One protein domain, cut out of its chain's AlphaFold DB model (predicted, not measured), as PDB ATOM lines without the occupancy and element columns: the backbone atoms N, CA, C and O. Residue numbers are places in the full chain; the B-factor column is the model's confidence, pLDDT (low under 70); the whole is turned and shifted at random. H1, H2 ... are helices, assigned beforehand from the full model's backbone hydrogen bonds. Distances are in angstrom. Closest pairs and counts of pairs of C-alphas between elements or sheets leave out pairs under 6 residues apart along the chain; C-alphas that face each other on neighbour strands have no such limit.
ATOM      1  N   LYS A  31     -37.845  49.378 -43.156       81.38
ATOM      2  CA  LYS A  31     -37.616  50.635 -43.889       81.38
ATOM      3  C   LYS A  31     -36.873  51.647 -43.017       81.38
ATOM      4  O   LYS A  31     -35.914  52.272 -43.460       81.38
ATOM      5  N   PHE A  32     -37.296  51.785 -41.763       83.44
ATOM      6  CA  PHE A  32     -36.692  52.744 -40.841       83.44
ATOM      7  C   PHE A  32     -35.293  52.346 -40.373       83.44
ATOM      8  O   PHE A  32     -34.503  53.228 -40.063       83.44
ATOM      9  N   GLU A  33     -34.959  51.056 -40.369       84.38
ATOM     10  CA  GLU A  33     -33.595  50.592 -40.110       84.38
ATOM     11  C   GLU A  33     -32.613  51.104 -41.174       84.38
ATOM     12  O   GLU A  33     -31.597  51.692 -40.822       84.38
ATOM     13  N   ILE A  34     -32.970  51.007 -42.459       88.75
ATOM     14  CA  ILE A  34     -32.148  51.532 -43.562       88.75
ATOM     15  C   ILE A  34     -31.993  53.057 -43.464       88.75
ATOM     16  O   ILE A  34     -30.907  53.596 -43.661       88.75
ATOM     17  N   VAL A  35     -33.079  53.769 -43.143       89.62
ATOM     18  CA  VAL A  35     -33.035  55.229 -42.952       89.62
ATOM     19  C   VAL A  35     -32.145  55.601 -41.763       89.62
ATOM     20  O   VAL A  35     -31.394  56.570 -41.845       89.62
ATOM     21  N   ALA A  36     -32.217  54.844 -40.666       88.00
ATOM     22  CA  ALA A  36     -31.374  55.057 -39.497       88.00
ATOM     23  C   ALA A  36     -29.893  54.843 -39.829       88.00
ATOM     24  O   ALA A  36     -29.073  55.658 -39.425       88.00
ATOM     25  N   ASP A  37     -29.564  53.804 -40.597       92.50
ATOM     26  CA  ASP A  37     -28.188  53.509 -41.001       92.50
ATOM     27  C   ASP A  37     -27.587  54.627 -41.863       92.50
ATOM     28  O   ASP A  37     -26.477  55.081 -41.595       92.50
ATOM     29  N   LYS A  38     -28.343  55.147 -42.842       94.62
ATOM     30  CA  LYS A  38     -27.905  56.296 -43.658       94.62
ATOM     31  C   LYS A  38     -27.672  57.550 -42.806       94.62
ATOM     32  O   LYS A  38     -26.651  58.213 -42.951       94.62
ATOM     33  N   ARG A  39     -28.581  57.848 -41.871       93.31
ATOM     34  CA  ARG A  39     -28.415  58.973 -40.933       93.31
ATOM     35  C   ARG A  39     -27.230  58.775 -39.992       93.31
ATOM     36  O   ARG A  39     -26.562  59.742 -39.658       93.31
ATOM     37  N   ALA A  40     -26.966  57.542 -39.566       93.19
ATOM     38  CA  ALA A  40     -25.812  57.234 -38.730       93.19
ATOM     39  C   ALA A  40     -24.500  57.535 -39.466       93.19
ATOM     40  O   ALA A  40     -23.619  58.143 -38.870       93.19
ATOM     41  N   VAL A  41     -24.400  57.201 -40.760       96.75
ATOM     42  CA  VAL A  41     -23.259  57.601 -41.605       96.75
ATOM     43  C   VAL A  41     -23.094  59.120 -41.612       96.75
ATOM     44  O   VAL A  41     -22.001  59.609 -41.336       96.75
ATOM     45  N   ASP A  42     -24.175  59.863 -41.865       96.44
ATOM     46  CA  ASP A  42     -24.133  61.331 -41.888       96.44
ATOM     47  C   ASP A  42     -23.662  61.910 -40.546       96.44
ATOM     48  O   ASP A  42     -22.802  62.787 -40.514       96.44
ATOM     49  N   TYR A  43     -24.176  61.395 -39.426       95.94
ATOM     50  CA  TYR A  43     -23.759  61.838 -38.096       95.94
ATOM     51  C   TYR A  43     -22.306  61.493 -37.780       95.94
ATOM     52  O   TYR A  43     -21.619  62.317 -37.183       95.94
ATOM     53  N   MET A  44     -21.823  60.316 -38.187       95.81
ATOM     54  CA  MET A  44     -20.420  59.941 -37.998       95.81
ATOM     55  C   MET A  44     -19.495  60.891 -38.751       95.81
ATOM     56  O   MET A  44     -18.581  61.440 -38.141       95.81
ATOM     57  N   VAL A  45     -19.779  61.148 -40.031       96.56
ATOM     58  CA  VAL A  45     -18.971  62.060 -40.851       96.56
ATOM     59  C   VAL A  45     -19.010  63.479 -40.286       96.56
ATOM     60  O   VAL A  45     -17.960  64.095 -40.116       96.56
ATOM     61  N   ASN A  46     -20.195  63.983 -39.928       95.19
ATOM     62  CA  ASN A  46     -20.344  65.325 -39.360       95.19
ATOM     63  C   ASN A  46     -19.619  65.483 -38.015       95.19
ATOM     64  O   ASN A  46     -19.152  66.571 -37.695       95.19
ATOM     65  N   ALA A  47     -19.503  64.407 -37.235       95.19
ATOM     66  CA  ALA A  47     -18.757  64.385 -35.982       95.19
ATOM     67  C   ALA A  47     -17.249  64.101 -36.164       95.19
ATOM     68  O   ALA A  47     -16.536  63.959 -35.174       95.19
ATOM     69  N   GLY A  48     -16.751  64.014 -37.403       94.50
ATOM     70  CA  GLY A  48     -15.335  63.784 -37.711       94.50
ATOM     71  C   GLY A  48     -14.880  62.322 -37.610       94.50
ATOM     72  O   GLY A  48     -13.680  62.049 -37.662       94.50
ATOM     73  N   TYR A  49     -15.813  61.376 -37.480       95.12
ATOM     74  CA  TYR A  49     -15.526  59.941 -37.462       95.12
ATOM     75  C   TYR A  49     -15.570  59.332 -38.868       95.12
ATOM     76  O   TYR A  49     -16.275  59.800 -39.761       95.12
ATOM     77  N   ASP A  50     -14.843  58.230 -39.047       95.88
ATOM     78  CA  ASP A  50     -14.838  57.465 -40.294       95.88
ATOM     79  C   ASP A  50     -16.071  56.533 -40.365       95.88
ATOM     80  O   ASP A  50     -16.214  55.630 -39.529       95.88
ATOM     81  N   PRO A  51     -16.971  56.713 -41.353       96.62
ATOM     82  CA  PRO A  51     -18.200  55.935 -41.472       96.62
ATOM     83  C   PRO A  51     -17.962  54.460 -41.826       96.62
ATOM     84  O   PRO A  51     -18.863  53.643 -41.637       96.62
ATOM     85  N   ILE A  52     -16.765  54.068 -42.280       96.19
ATOM     86  CA  ILE A  52     -16.412  52.654 -42.491       96.19
ATOM     87  C   ILE A  52     -16.378  51.898 -41.159       96.19
ATOM     88  O   ILE A  52     -16.697  50.706 -41.114       96.19
ATOM     89  N   GLY A  53     -16.133  52.603 -40.050       94.94
ATOM     90  CA  GLY A  53     -16.309  52.068 -38.702       94.94
ATOM     91  C   GLY A  53     -17.715  51.501 -38.455       94.94
ATOM     92  O   GLY A  53     -17.874  50.542 -37.704       94.94
ATOM     93  N   LEU A  54     -18.747  52.022 -39.129       94.88
ATOM     94  CA  LEU A  54     -20.102  51.474 -39.035       94.88
ATOM     95  C   LEU A  54     -20.218  50.108 -39.724       94.88
ATOM     96  O   LEU A  54     -20.865  49.206 -39.192       94.88
ATOM     97  N   ILE A  55     -19.576  49.945 -40.885       94.62
ATOM     98  CA  ILE A  55     -19.523  48.672 -41.621       94.62
ATOM     99  C   ILE A  55     -18.826  47.619 -40.760       94.62
ATOM    100  O   ILE A  55     -19.370  46.533 -40.559       94.62
ATOM    101  N   THR A  56     -17.657  47.950 -40.201       94.44
ATOM    102  CA  THR A  56     -16.901  47.021 -39.350       94.44
ATOM    103  C   THR A  56     -17.676  46.656 -38.087       94.44
ATOM    104  O   THR A  56     -17.767  45.478 -37.735       94.44
ATOM    105  N   PHE A  57     -18.318  47.637 -37.448       93.12
ATOM    106  CA  PHE A  57     -19.152  47.419 -36.272       93.12
ATOM    107  C   PHE A  57     -20.345  46.502 -36.558       93.12
ATOM    108  O   PHE A  57     -20.610  45.582 -35.780       93.12
ATOM    109  N   ILE A  58     -21.077  46.719 -37.654       90.81
ATOM    110  CA  ILE A  58     -22.231  45.883 -38.012       90.81
ATOM    111  C   ILE A  58     -21.770  44.470 -38.368       90.81
ATOM    112  O   ILE A  58     -22.359  43.514 -37.866       90.81
ATOM    113  N   GLN A  59     -20.699  44.324 -39.154       91.38
ATOM    114  CA  GLN A  59     -20.149  43.012 -39.499       91.38
ATOM    115  C   GLN A  59     -19.734  42.220 -38.248       91.38
ATOM    116  O   GLN A  59     -19.968  41.015 -38.181       91.38
ATOM    117  N   LYS A  60     -19.156  42.891 -37.244       89.56
ATOM    118  CA  LYS A  60     -18.752  42.274 -35.974       89.56
ATOM    119  C   LYS A  60     -19.942  41.924 -35.077       89.56
ATOM    120  O   LYS A  60     -20.013  40.831 -34.527       89.56
ATOM    121  N   SER A  61     -20.851  42.877 -34.881       84.06
ATOM    122  CA  SER A  61     -21.930  42.781 -33.884       84.06
ATOM    123  C   SER A  61     -23.150  41.996 -34.360       84.06
ATOM    124  O   SER A  61     -23.910  41.487 -33.536       84.06
ATOM    125  N   CYS A  62     -23.363  41.910 -35.673       79.62
ATOM    126  CA  CYS A  62     -24.539  41.291 -36.276       79.62
ATOM    127  C   CYS A  62     -24.142  40.130 -37.207       79.62
ATOM    128  O   CYS A  62     -24.390  40.218 -38.412       79.62
ATOM    129  N   PRO A  63     -23.557  39.031 -36.687       69.75
ATOM    130  CA  PRO A  63     -23.259  37.864 -37.506       69.75
ATOM    131  C   PRO A  63     -24.560  37.297 -38.085       69.75
ATOM    132  O   PRO A  63     -25.511  36.978 -37.365       69.75
ATOM    133  N   GLN A  64     -24.620  37.208 -39.408       66.44
ATOM    134  CA  GLN A  64     -25.811  36.766 -40.120       66.44
ATOM    135  C   GLN A  64     -25.976  35.251 -39.973       66.44
ATOM    136  O   GLN A  64     -25.140  34.471 -40.429       66.44
ATOM    137  N   LYS A  65     -27.065  34.811 -39.334       64.56
ATOM    138  CA  LYS A  65     -27.412  33.385 -39.271       64.56
ATOM    139  C   LYS A  65     -27.867  32.922 -40.661       64.56
ATOM    140  O   LYS A  65     -28.713  33.570 -41.270       64.56
ATOM    141  N   ARG A  66     -27.350  31.778 -41.138       55.53
ATOM    142  CA  ARG A  66     -27.605  31.223 -42.491       55.53
ATOM    143  C   ARG A  66     -29.090  31.067 -42.870       55.53
ATOM    144  O   ARG A  66     -29.395  31.008 -44.054       55.53
ATOM    145  N   PHE A  67     -30.008  31.012 -41.902       55.34
ATOM    146  CA  PHE A  67     -31.432  30.725 -42.124       55.34
ATOM    147  C   PHE A  67     -32.385  31.747 -41.483       55.34
ATOM    148  O   PHE A  67     -33.460  31.381 -41.014       55.34
ATOM    149  N   ASP A  68     -32.028  33.032 -41.452       53.12
ATOM    150  CA  ASP A  68     -32.905  34.064 -40.877       53.12
ATOM    151  C   ASP A  68     -33.962  34.566 -41.891       53.12
ATOM    152  O   ASP A  68     -33.919  35.700 -42.367       53.12
ATOM    153  N   LYS A  69     -34.904  33.688 -42.282       52.19
ATOM    154  CA  LYS A  69     -35.992  34.012 -43.236       52.19
ATOM    155  C   LYS A  69     -37.173  34.756 -42.593       52.19
ATOM    156  O   LYS A  69     -37.886  35.475 -43.288       52.19
ATOM    157  N   ILE A  70     -37.375  34.614 -41.278       54.75
ATOM    158  CA  ILE A  70     -38.541  35.135 -40.530       54.75
ATOM    159  C   ILE A  70     -38.076  36.185 -39.505       54.75
ATOM    160  O   ILE A  70     -38.430  36.166 -38.331       54.75
ATOM    161  N   SER A  71     -37.227  37.117 -39.944       61.34
ATOM    162  CA  SER A  71     -36.783  38.235 -39.109       61.34
ATOM    163  C   SER A  71     -37.566  39.504 -39.426       61.34
ATOM    164  O   SER A  71     -37.755  39.882 -40.589       61.34
ATOM    165  N   ASN A  72     -37.959  40.225 -38.374       62.03
ATOM    166  CA  ASN A  72     -38.521  41.578 -38.470       62.03
ATOM    167  C   ASN A  72     -37.457  42.644 -38.805       62.03
ATOM    168  O   ASN A  72     -37.779  43.830 -38.902       62.03
ATOM    169  N   LYS A  73     -36.194  42.236 -38.974       69.12
ATOM    170  CA  LYS A  73     -35.050  43.084 -39.331       69.12
ATOM    171  C   LYS A  73     -34.608  42.806 -40.765       69.12
ATOM    172  O   LYS A  73     -34.945  41.763 -41.329       69.12
ATOM    173  N   ASN A  74     -33.892  43.743 -41.379       79.69
ATOM    174  CA  ASN A  74     -33.217  43.441 -42.637       79.69
ATOM    175  C   ASN A  74     -32.032  42.509 -42.391       79.69
ATOM    176  O   ASN A  74     -31.436  42.512 -41.311       79.69
ATOM    177  N   LEU A  75     -31.669  41.760 -43.428       85.00
ATOM    178  CA  LEU A  75     -30.423  41.013 -43.455       85.00
ATOM    179  C   LEU A  75     -29.237  41.970 -43.254       85.00
ATOM    180  O   LEU A  75     -29.243  43.104 -43.746       85.00
ATOM    181  N   ALA A  76     -28.222  41.514 -42.517       87.31
ATOM    182  CA  ALA A  76     -27.017  42.303 -42.279       87.31
ATOM    183  C   ALA A  76     -26.301  42.614 -43.603       87.31
ATOM    184  O   ALA A  76     -25.959  43.771 -43.833       87.31
ATOM    185  N   SER A  77     -26.188  41.630 -44.506       89.19
ATOM    186  CA  SER A  77     -25.686  41.788 -45.880       89.19
ATOM    187  C   SER A  77     -26.339  42.953 -46.626       89.19
ATOM    188  O   SER A  77     -25.636  43.828 -47.139       89.19
ATOM    189  N   LYS A  78     -27.675  43.021 -46.614       90.62
ATOM    190  CA  LYS A  78     -28.451  44.093 -47.244       90.62
ATOM    191  C   LYS A  78     -28.149  45.458 -46.633       90.62
ATOM    192  O   LYS A  78     -27.947  46.428 -47.359       90.62
ATOM    193  N   ARG A  79     -28.112  45.553 -45.301       92.12
ATOM    194  CA  ARG A  79     -27.806  46.816 -44.603       92.12
ATOM    195  C   ARG A  79     -26.397  47.301 -44.927       92.12
ATOM    196  O   ARG A  79     -26.224  48.465 -45.271       92.12
ATOM    197  N   LEU A  80     -25.416  46.402 -44.872       94.25
ATOM    198  CA  LEU A  80     -24.021  46.695 -45.191       94.25
ATOM    199  C   LEU A  80     -23.859  47.162 -46.644       94.25
ATOM    200  O   LEU A  80     -23.157  48.139 -46.885       94.25
ATOM    201  N   ALA A  81     -24.550  46.527 -47.597       95.00
ATOM    202  CA  ALA A  81     -24.539  46.941 -49.000       95.00
ATOM    203  C   ALA A  81     -25.097  48.359 -49.194       95.00
ATOM    204  O   ALA A  81     -24.479  49.171 -49.877       95.00
ATOM    205  N   ILE A  82     -26.216  48.686 -48.540       95.06
ATOM    206  CA  ILE A  82     -26.824  50.020 -48.628       95.06
ATOM    207  C   ILE A  82     -25.939  51.085 -47.974       95.06
ATOM    208  O   ILE A  82     -25.811  52.186 -48.507       95.06
ATOM    209  N   ILE A  83     -25.326  50.779 -46.827       96.12
ATOM    210  CA  ILE A  83     -24.362  51.679 -46.178       96.12
ATOM    211  C   ILE A  83     -23.175  51.920 -47.109       96.12
ATOM    212  O   ILE A  83     -22.792  53.066 -47.318       96.12
ATOM    213  N   TYR A  84     -22.632  50.860 -47.711       96.62
ATOM    214  CA  TYR A  84     -21.519  50.961 -48.649       96.62
ATOM    215  C   TYR A  84     -21.875  51.792 -49.890       96.62
ATOM    216  O   TYR A  84     -21.115  52.687 -50.247       96.62
ATOM    217  N   GLU A  85     -23.040  51.569 -50.510       96.56
ATOM    218  CA  GLU A  85     -23.546  52.405 -51.613       96.56
ATOM    219  C   GLU A  85     -23.684  53.873 -51.182       96.56
ATOM    220  O   GLU A  85     -23.305  54.784 -51.919       96.56
ATOM    221  N   TYR A  86     -24.194  54.128 -49.976       96.81
ATOM    222  CA  TYR A  86     -24.391  55.488 -49.479       96.81
ATOM    223  C   TYR A  86     -23.064  56.214 -49.214       96.81
ATOM    224  O   TYR A  86     -22.906  57.370 -49.603       96.81
ATOM    225  N   ILE A  87     -22.078  55.529 -48.624       96.94
ATOM    226  CA  ILE A  87     -20.721  56.067 -48.464       96.94
ATOM    227  C   ILE A  87     -20.091  56.294 -49.842       96.94
ATOM    228  O   ILE A  87     -19.541  57.362 -50.076       96.94
ATOM    229  N   TYR A  88     -20.212  55.348 -50.774       95.69
ATOM    230  CA  TYR A  88     -19.664  55.491 -52.124       95.69
ATOM    231  C   TYR A  88     -20.224  56.714 -52.857       95.69
ATOM    232  O   TYR A  88     -19.481  57.461 -53.484       95.69
ATOM    233  N   THR A  89     -21.535  56.933 -52.767       94.62
ATOM    234  CA  THR A  89     -22.212  58.021 -53.485       94.62
ATOM    235  C   THR A  89     -22.002  59.390 -52.845       94.62
ATOM    236  O   THR A  89     -21.854  60.372 -53.568       94.62
ATOM    237  N   LYS A  90     -21.989  59.480 -51.509       97.06
ATOM    238  CA  LYS A  90     -21.958  60.766 -50.792       97.06
ATOM    239  C   LYS A  90     -20.591  61.120 -50.205       97.06
ATOM    240  O   LYS A  90     -20.242  62.294 -50.140       97.06
ATOM    241  N   TYR A  91     -19.820  60.120 -49.786       96.62
ATOM    242  CA  TYR A  91     -18.546  60.287 -49.083       96.62
ATOM    243  C   TYR A  91     -17.437  59.358 -49.633       96.62
ATOM    244  O   TYR A  91     -16.788  58.645 -48.859       96.62
ATOM    245  N   PRO A  92     -17.178  59.350 -50.959       95.88
ATOM    246  CA  PRO A  92     -16.263  58.393 -51.596       95.88
ATOM    247  C   PRO A  92     -14.830  58.461 -51.056       95.88
ATOM    248  O   PRO A  92     -14.122  57.455 -51.066       95.88
ATOM    249  N   TYR A  93     -14.416  59.622 -50.540       96.19
ATOM    250  CA  TYR A  93     -13.097  59.845 -49.946       96.19
ATOM    251  C   TYR A  93     -12.719  58.787 -48.899       96.19
ATOM    252  O   TYR A  93     -11.579  58.326 -48.894       96.19
ATOM    253  N   PHE A  94     -13.660  58.367 -48.048       96.00
ATOM    254  CA  PHE A  94     -13.375  57.380 -47.001       96.00
ATOM    255  C   PHE A  94     -13.104  55.990 -47.576       96.00
ATOM    256  O   PHE A  94     -12.293  55.257 -47.024       96.00
ATOM    257  N   LEU A  95     -13.728  55.628 -48.703       94.19
ATOM    258  CA  LEU A  95     -13.464  54.342 -49.356       94.19
ATOM    259  C   LEU A  95     -12.083  54.310 -50.013       94.19
ATOM    260  O   LEU A  95     -11.441  53.264 -50.000       94.19
ATOM    261  N   VAL A  96     -11.635  55.442 -50.567       94.00
ATOM    262  CA  VAL A  96     -10.294  55.576 -51.154       94.00
ATOM    263  C   VAL A  96      -9.227  55.574 -50.057       94.00
ATOM    264  O   VAL A  96      -8.257  54.828 -50.146       94.00
ATOM    265  N   ASN A  97      -9.432  56.355 -48.994       94.38
ATOM    266  CA  ASN A  97      -8.489  56.519 -47.884       94.38
ATOM    267  C   ASN A  97      -8.925  55.719 -46.652       94.38
ATOM    268  O   ASN A  97      -9.059  56.250 -45.546       94.38
ATOM    269  N   ASN A  98      -9.200  54.437 -46.864       92.88
ATOM    270  CA  ASN A  98      -9.829  53.595 -45.861       92.88
ATOM    271  C   ASN A  98      -8.848  53.153 -44.764       92.88
ATOM    272  O   ASN A  98      -8.031  52.253 -44.970       92.88
ATOM    273  N   LYS A  99      -9.010  53.708 -43.559       93.75
ATOM    274  CA  LYS A  99      -8.212  53.354 -42.369       93.75
ATOM    275  C   LYS A  99      -8.465  51.935 -41.857       93.75
ATOM    276  O   LYS A  99      -7.641  51.378 -41.142       93.75
ATOM    277  N   TYR A 100      -9.606  51.349 -42.205       93.88
ATOM    278  CA  TYR A 100     -10.021  50.009 -41.797       93.88
ATOM    279  C   TYR A 100      -9.694  48.950 -42.846       93.88
ATOM    280  O   TYR A 100     -10.199  47.835 -42.737       93.88
ATOM    281  N   PHE A 101      -8.878  49.260 -43.862       93.50
ATOM    282  CA  PHE A 101      -8.574  48.298 -44.915       93.50
ATOM    283  C   PHE A 101      -8.018  46.990 -44.341       93.50
ATOM    284  O   PHE A 101      -8.525  45.930 -44.671       93.50
ATOM    285  N   GLU A 102      -7.080  47.038 -43.400       94.06
ATOM    286  CA  GLU A 102      -6.492  45.836 -42.781       94.06
ATOM    287  C   GLU A 102      -7.365  45.204 -41.680       94.06
ATOM    288  O   GLU A 102      -7.018  44.171 -41.113       94.06
ATOM    289  N   ASN A 103      -8.520  45.793 -41.356       95.88
ATOM    290  CA  ASN A 103      -9.383  45.279 -40.298       95.88
ATOM    291  C   ASN A 103     -10.049  43.957 -40.715       95.88
ATOM    292  O   ASN A 103     -10.742  43.901 -41.731       95.88
ATOM    293  N   GLU A 104      -9.941  42.922 -39.877       95.00
ATOM    294  CA  GLU A 104     -10.496  41.587 -40.154       95.00
ATOM    295  C   GLU A 104     -11.999  41.603 -40.475       95.00
ATOM    296  O   GLU A 104     -12.472  40.887 -41.358       95.00
ATOM    297  N   HIS A 105     -12.782  42.447 -39.799       93.44
ATOM    298  CA  HIS A 105     -14.218  42.519 -40.029       93.44
ATOM    299  C   HIS A 105     -14.515  43.270 -41.322       93.44
ATOM    300  O   HIS A 105     -15.402  42.865 -42.068       93.44
ATOM    301  N   TYR A 106     -13.752  44.314 -41.647       94.56
ATOM    302  CA  TYR A 106     -13.896  44.962 -42.946       94.56
ATOM    303  C   TYR A 106     -13.537  44.010 -44.095       94.56
ATOM    304  O   TYR A 106     -14.288  43.903 -45.062       94.56
ATOM    305  N   GLN A 107     -12.454  43.245 -43.955       95.50
ATOM    306  CA  GLN A 107     -12.058  42.222 -44.922       95.50
ATOM    307  C   GLN A 107     -13.136  41.144 -45.083       95.50
ATOM    308  O   GLN A 107     -13.544  40.829 -46.201       95.50
ATOM    309  N   ASN A 108     -13.710  40.661 -43.980       92.94
ATOM    310  CA  ASN A 108     -14.846  39.741 -44.022       92.94
ATOM    311  C   ASN A 108     -16.068  40.347 -44.724       92.94
ATOM    312  O   ASN A 108     -16.762  39.648 -45.465       92.94
ATOM    313  N   PHE A 109     -16.342  41.638 -44.536       93.81
ATOM    314  CA  PHE A 109     -17.372  42.323 -45.311       93.81
ATOM    315  C   PHE A 109     -17.033  42.316 -46.807       93.81
ATOM    316  O   PHE A 109     -17.899  41.973 -47.611       93.81
ATOM    317  N   LEU A 110     -15.800  42.640 -47.208       94.19
ATOM    318  CA  LEU A 110     -15.396  42.631 -48.618       94.19
ATOM    319  C   LEU A 110     -15.571  41.247 -49.256       94.19
ATOM    320  O   LEU A 110     -16.092  41.157 -50.371       94.19
ATOM    321  N   LEU A 111     -15.190  40.182 -48.548       93.06
ATOM    322  CA  LEU A 111     -15.341  38.801 -49.007       93.06
ATOM    323  C   LEU A 111     -16.814  38.409 -49.180       93.06
ATOM    324  O   LEU A 111     -17.189  37.866 -50.214       93.06
ATOM    325  N   ASN A 112     -17.668  38.740 -48.211       90.25
ATOM    326  CA  ASN A 112     -19.077  38.330 -48.230       90.25
ATOM    327  C   ASN A 112     -19.976  39.231 -49.095       90.25
ATOM    328  O   ASN A 112     -21.061  38.823 -49.497       90.25
ATOM    329  N   SER A 113     -19.553  40.461 -49.393       92.94
ATOM    330  CA  SER A 113     -20.349  41.447 -50.143       92.94
ATOM    331  C   SER A 113     -20.066  41.470 -51.646       92.94
ATOM    332  O   SER A 113     -20.533  42.379 -52.331       92.94
ATOM    333  N   GLN A 114     -19.299  40.514 -52.182       93.94
ATOM    334  CA  GLN A 114     -18.861  40.516 -53.585       93.94
ATOM    335  C   GLN A 114     -20.021  40.682 -54.576       93.94
ATOM    336  O   GLN A 114     -19.942  41.549 -55.447       93.94
ATOM    337  N   ASN A 115     -21.108  39.916 -54.420       93.44
ATOM    338  CA  ASN A 115     -22.250  40.006 -55.332       93.44
ATOM    339  C   ASN A 115     -22.938  41.378 -55.246       93.44
ATOM    340  O   ASN A 115     -23.095  42.067 -56.252       93.44
ATOM    341  N   ASN A 116     -23.234  41.844 -54.028       94.25
ATOM    342  CA  ASN A 116     -23.832  43.161 -53.800       94.25
ATOM    343  C   ASN A 116     -22.959  44.304 -54.360       94.25
ATOM    344  O   ASN A 116     -23.470  45.234 -54.985       94.25
ATOM    345  N   ARG A 117     -21.631  44.228 -54.202       94.31
ATOM    346  CA  ARG A 117     -20.698  45.212 -54.777       94.31
ATOM    347  C   ARG A 117     -20.638  45.133 -56.303       94.31
ATOM    348  O   ARG A 117     -20.528  46.174 -56.944       94.31
ATOM    349  N   ARG A 118     -20.768  43.941 -56.896       95.06
ATOM    350  CA  ARG A 118     -20.889  43.777 -58.354       95.06
ATOM    351  C   ARG A 118     -22.172  44.414 -58.883       95.06
ATOM    352  O   ARG A 118     -22.106  45.151 -59.858       95.06
ATOM    353  N   MET A 119     -23.309  44.204 -58.219       95.19
ATOM    354  CA  MET A 119     -24.576  44.857 -58.583       95.19
ATOM    355  C   MET A 119     -24.460  46.385 -58.536       95.19
ATOM    356  O   MET A 119     -24.919  47.071 -59.447       95.19
ATOM    357  N   LEU A 120     -23.805  46.921 -57.499       95.00
ATOM    358  CA  LEU A 120     -23.529  48.353 -57.394       95.00
ATOM    359  C   LEU A 120     -22.648  48.851 -58.547       95.00
ATOM    360  O   LEU A 120     -22.955  49.872 -59.156       95.00
ATOM    361  N   LEU A 121     -21.580  48.121 -58.872       94.75
ATOM    362  CA  LEU A 121     -20.692  48.465 -59.979       94.75
ATOM    363  C   LEU A 121     -21.442  48.520 -61.318       94.75
ATOM    364  O   LEU A 121     -21.258  49.466 -62.080       94.75
ATOM    365  N   GLU A 122     -22.304  47.542 -61.595       95.12
ATOM    366  CA  GLU A 122     -23.114  47.526 -62.820       95.12
ATOM    367  C   GLU A 122     -24.113  48.689 -62.868       95.12
ATOM    368  O   GLU A 122     -24.254  49.341 -63.905       95.12
ATOM    369  N   LYS A 123     -24.740  49.040 -61.738       94.69
ATOM    370  CA  LYS A 123     -25.579  50.246 -61.644       94.69
ATOM    371  C   LYS A 123     -24.804  51.518 -61.985       94.69
ATOM    372  O   LYS A 123     -25.311  52.360 -62.719       94.69
ATOM    373  N   ILE A 124     -23.581  51.651 -61.474       93.38
ATOM    374  CA  ILE A 124     -22.732  52.819 -61.734       93.38
ATOM    375  C   ILE A 124     -22.354  52.889 -63.216       93.38
ATOM    376  O   ILE A 124     -22.502  53.943 -63.828       93.38
ATOM    377  N   LYS A 125     -21.925  51.770 -63.816       94.56
ATOM    378  CA  LYS A 125     -21.560  51.703 -65.242       94.56
ATOM    379  C   LYS A 125     -22.723  52.050 -66.168       94.56
ATOM    380  O   LYS A 125     -22.528  52.732 -67.165       94.56
ATOM    381  N   THR A 126     -23.919  51.559 -65.850       94.31
ATOM    382  CA  THR A 126     -25.125  51.778 -66.663       94.31
ATOM    383  C   THR A 126     -25.784  53.133 -66.409       94.31
ATOM    384  O   THR A 126     -26.680  53.520 -67.154       94.31
ATOM    385  N   GLY A 127     -25.378  53.856 -65.359       89.88
ATOM    386  CA  GLY A 127     -26.013  55.110 -64.951       89.88
ATOM    387  C   GLY A 127     -27.454  54.938 -64.454       89.88
ATOM    388  O   GLY A 127     -28.214  55.908 -64.425       89.88
TER     389      GLY A 127
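What this domain is: This is residues 31 to 127 of the 135 residues of an uncharacterized protein of Clostridium sp. CAG:306 (UniProt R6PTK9). H3 runs through the middle of a small helical cluster, with H2 side by side with it, H1 crossing it slantwise, and H6 on the side away from H1 and H2. H5 crosses H2, short H4 follows the far end of H3, and residues 66 to 72 stick out as a loop. The printed part has 97 residues with six named helices, H1 to H6 in chain order, and no named strand; its class is all helix. It is compact, with a radius of gyration of the C-alphas of 13.2 A and spans of 36 by 33 by 28 A.

How they stand to each other: The longest helix, H1, residues 31 to 46, touches the hub H3, residues 76 to 90, with residues 34 to 41 alone, at a steep tilt of 45 degrees, the same way; their closest C-alphas, of Lys 38 and Ile 83, are 6.3 A apart. H2, residues 52 to 61, and H3 form a helical hairpin and touch at a shallow tilt of 4 degrees, opposite ways; their closest C-alphas are Ile 55 and Leu 80, 6.1 A. H5, residues 104 to 112, touches H2 about perpendicular, at 86 degrees; the closest C-alphas are Thr 56 and Tyr 106, 5.1 A. H6, residues 114 to 126, only just touches H3, with 3 pairs of C-alphas within 8 A; H6 touches with residues 116 to 120 alone and H3 with residues 81 to 85 alone, and the closest C-alphas, of Ala 81 and Asn 116, are 6.2 A apart. H4, residues 92 to 96, and H3 only just touch, with 3 such pairs, and only at the corner; the closest C-alphas are Tyr 88 and Leu 95, 6.9 A. In H1 to H6 every O i to N i+4 pair is within hydrogen-bond range.

Where its parts are: H1 begins at C-alpha 31 (-37.616, 50.635, -43.889) and is 23.1 A long; H3 is 21.0 A, H6 18.4 A, ending at C-alpha 126 (-25.125, 51.778, -66.663).

The domain as a whole: The C-alphas farthest apart, of Ile 70 and Asn 97, are 37.6 A apart. The printed part has no cut; the link from H2 to H3 is long. Residues 63 to 73 are under 70 in pLDDT.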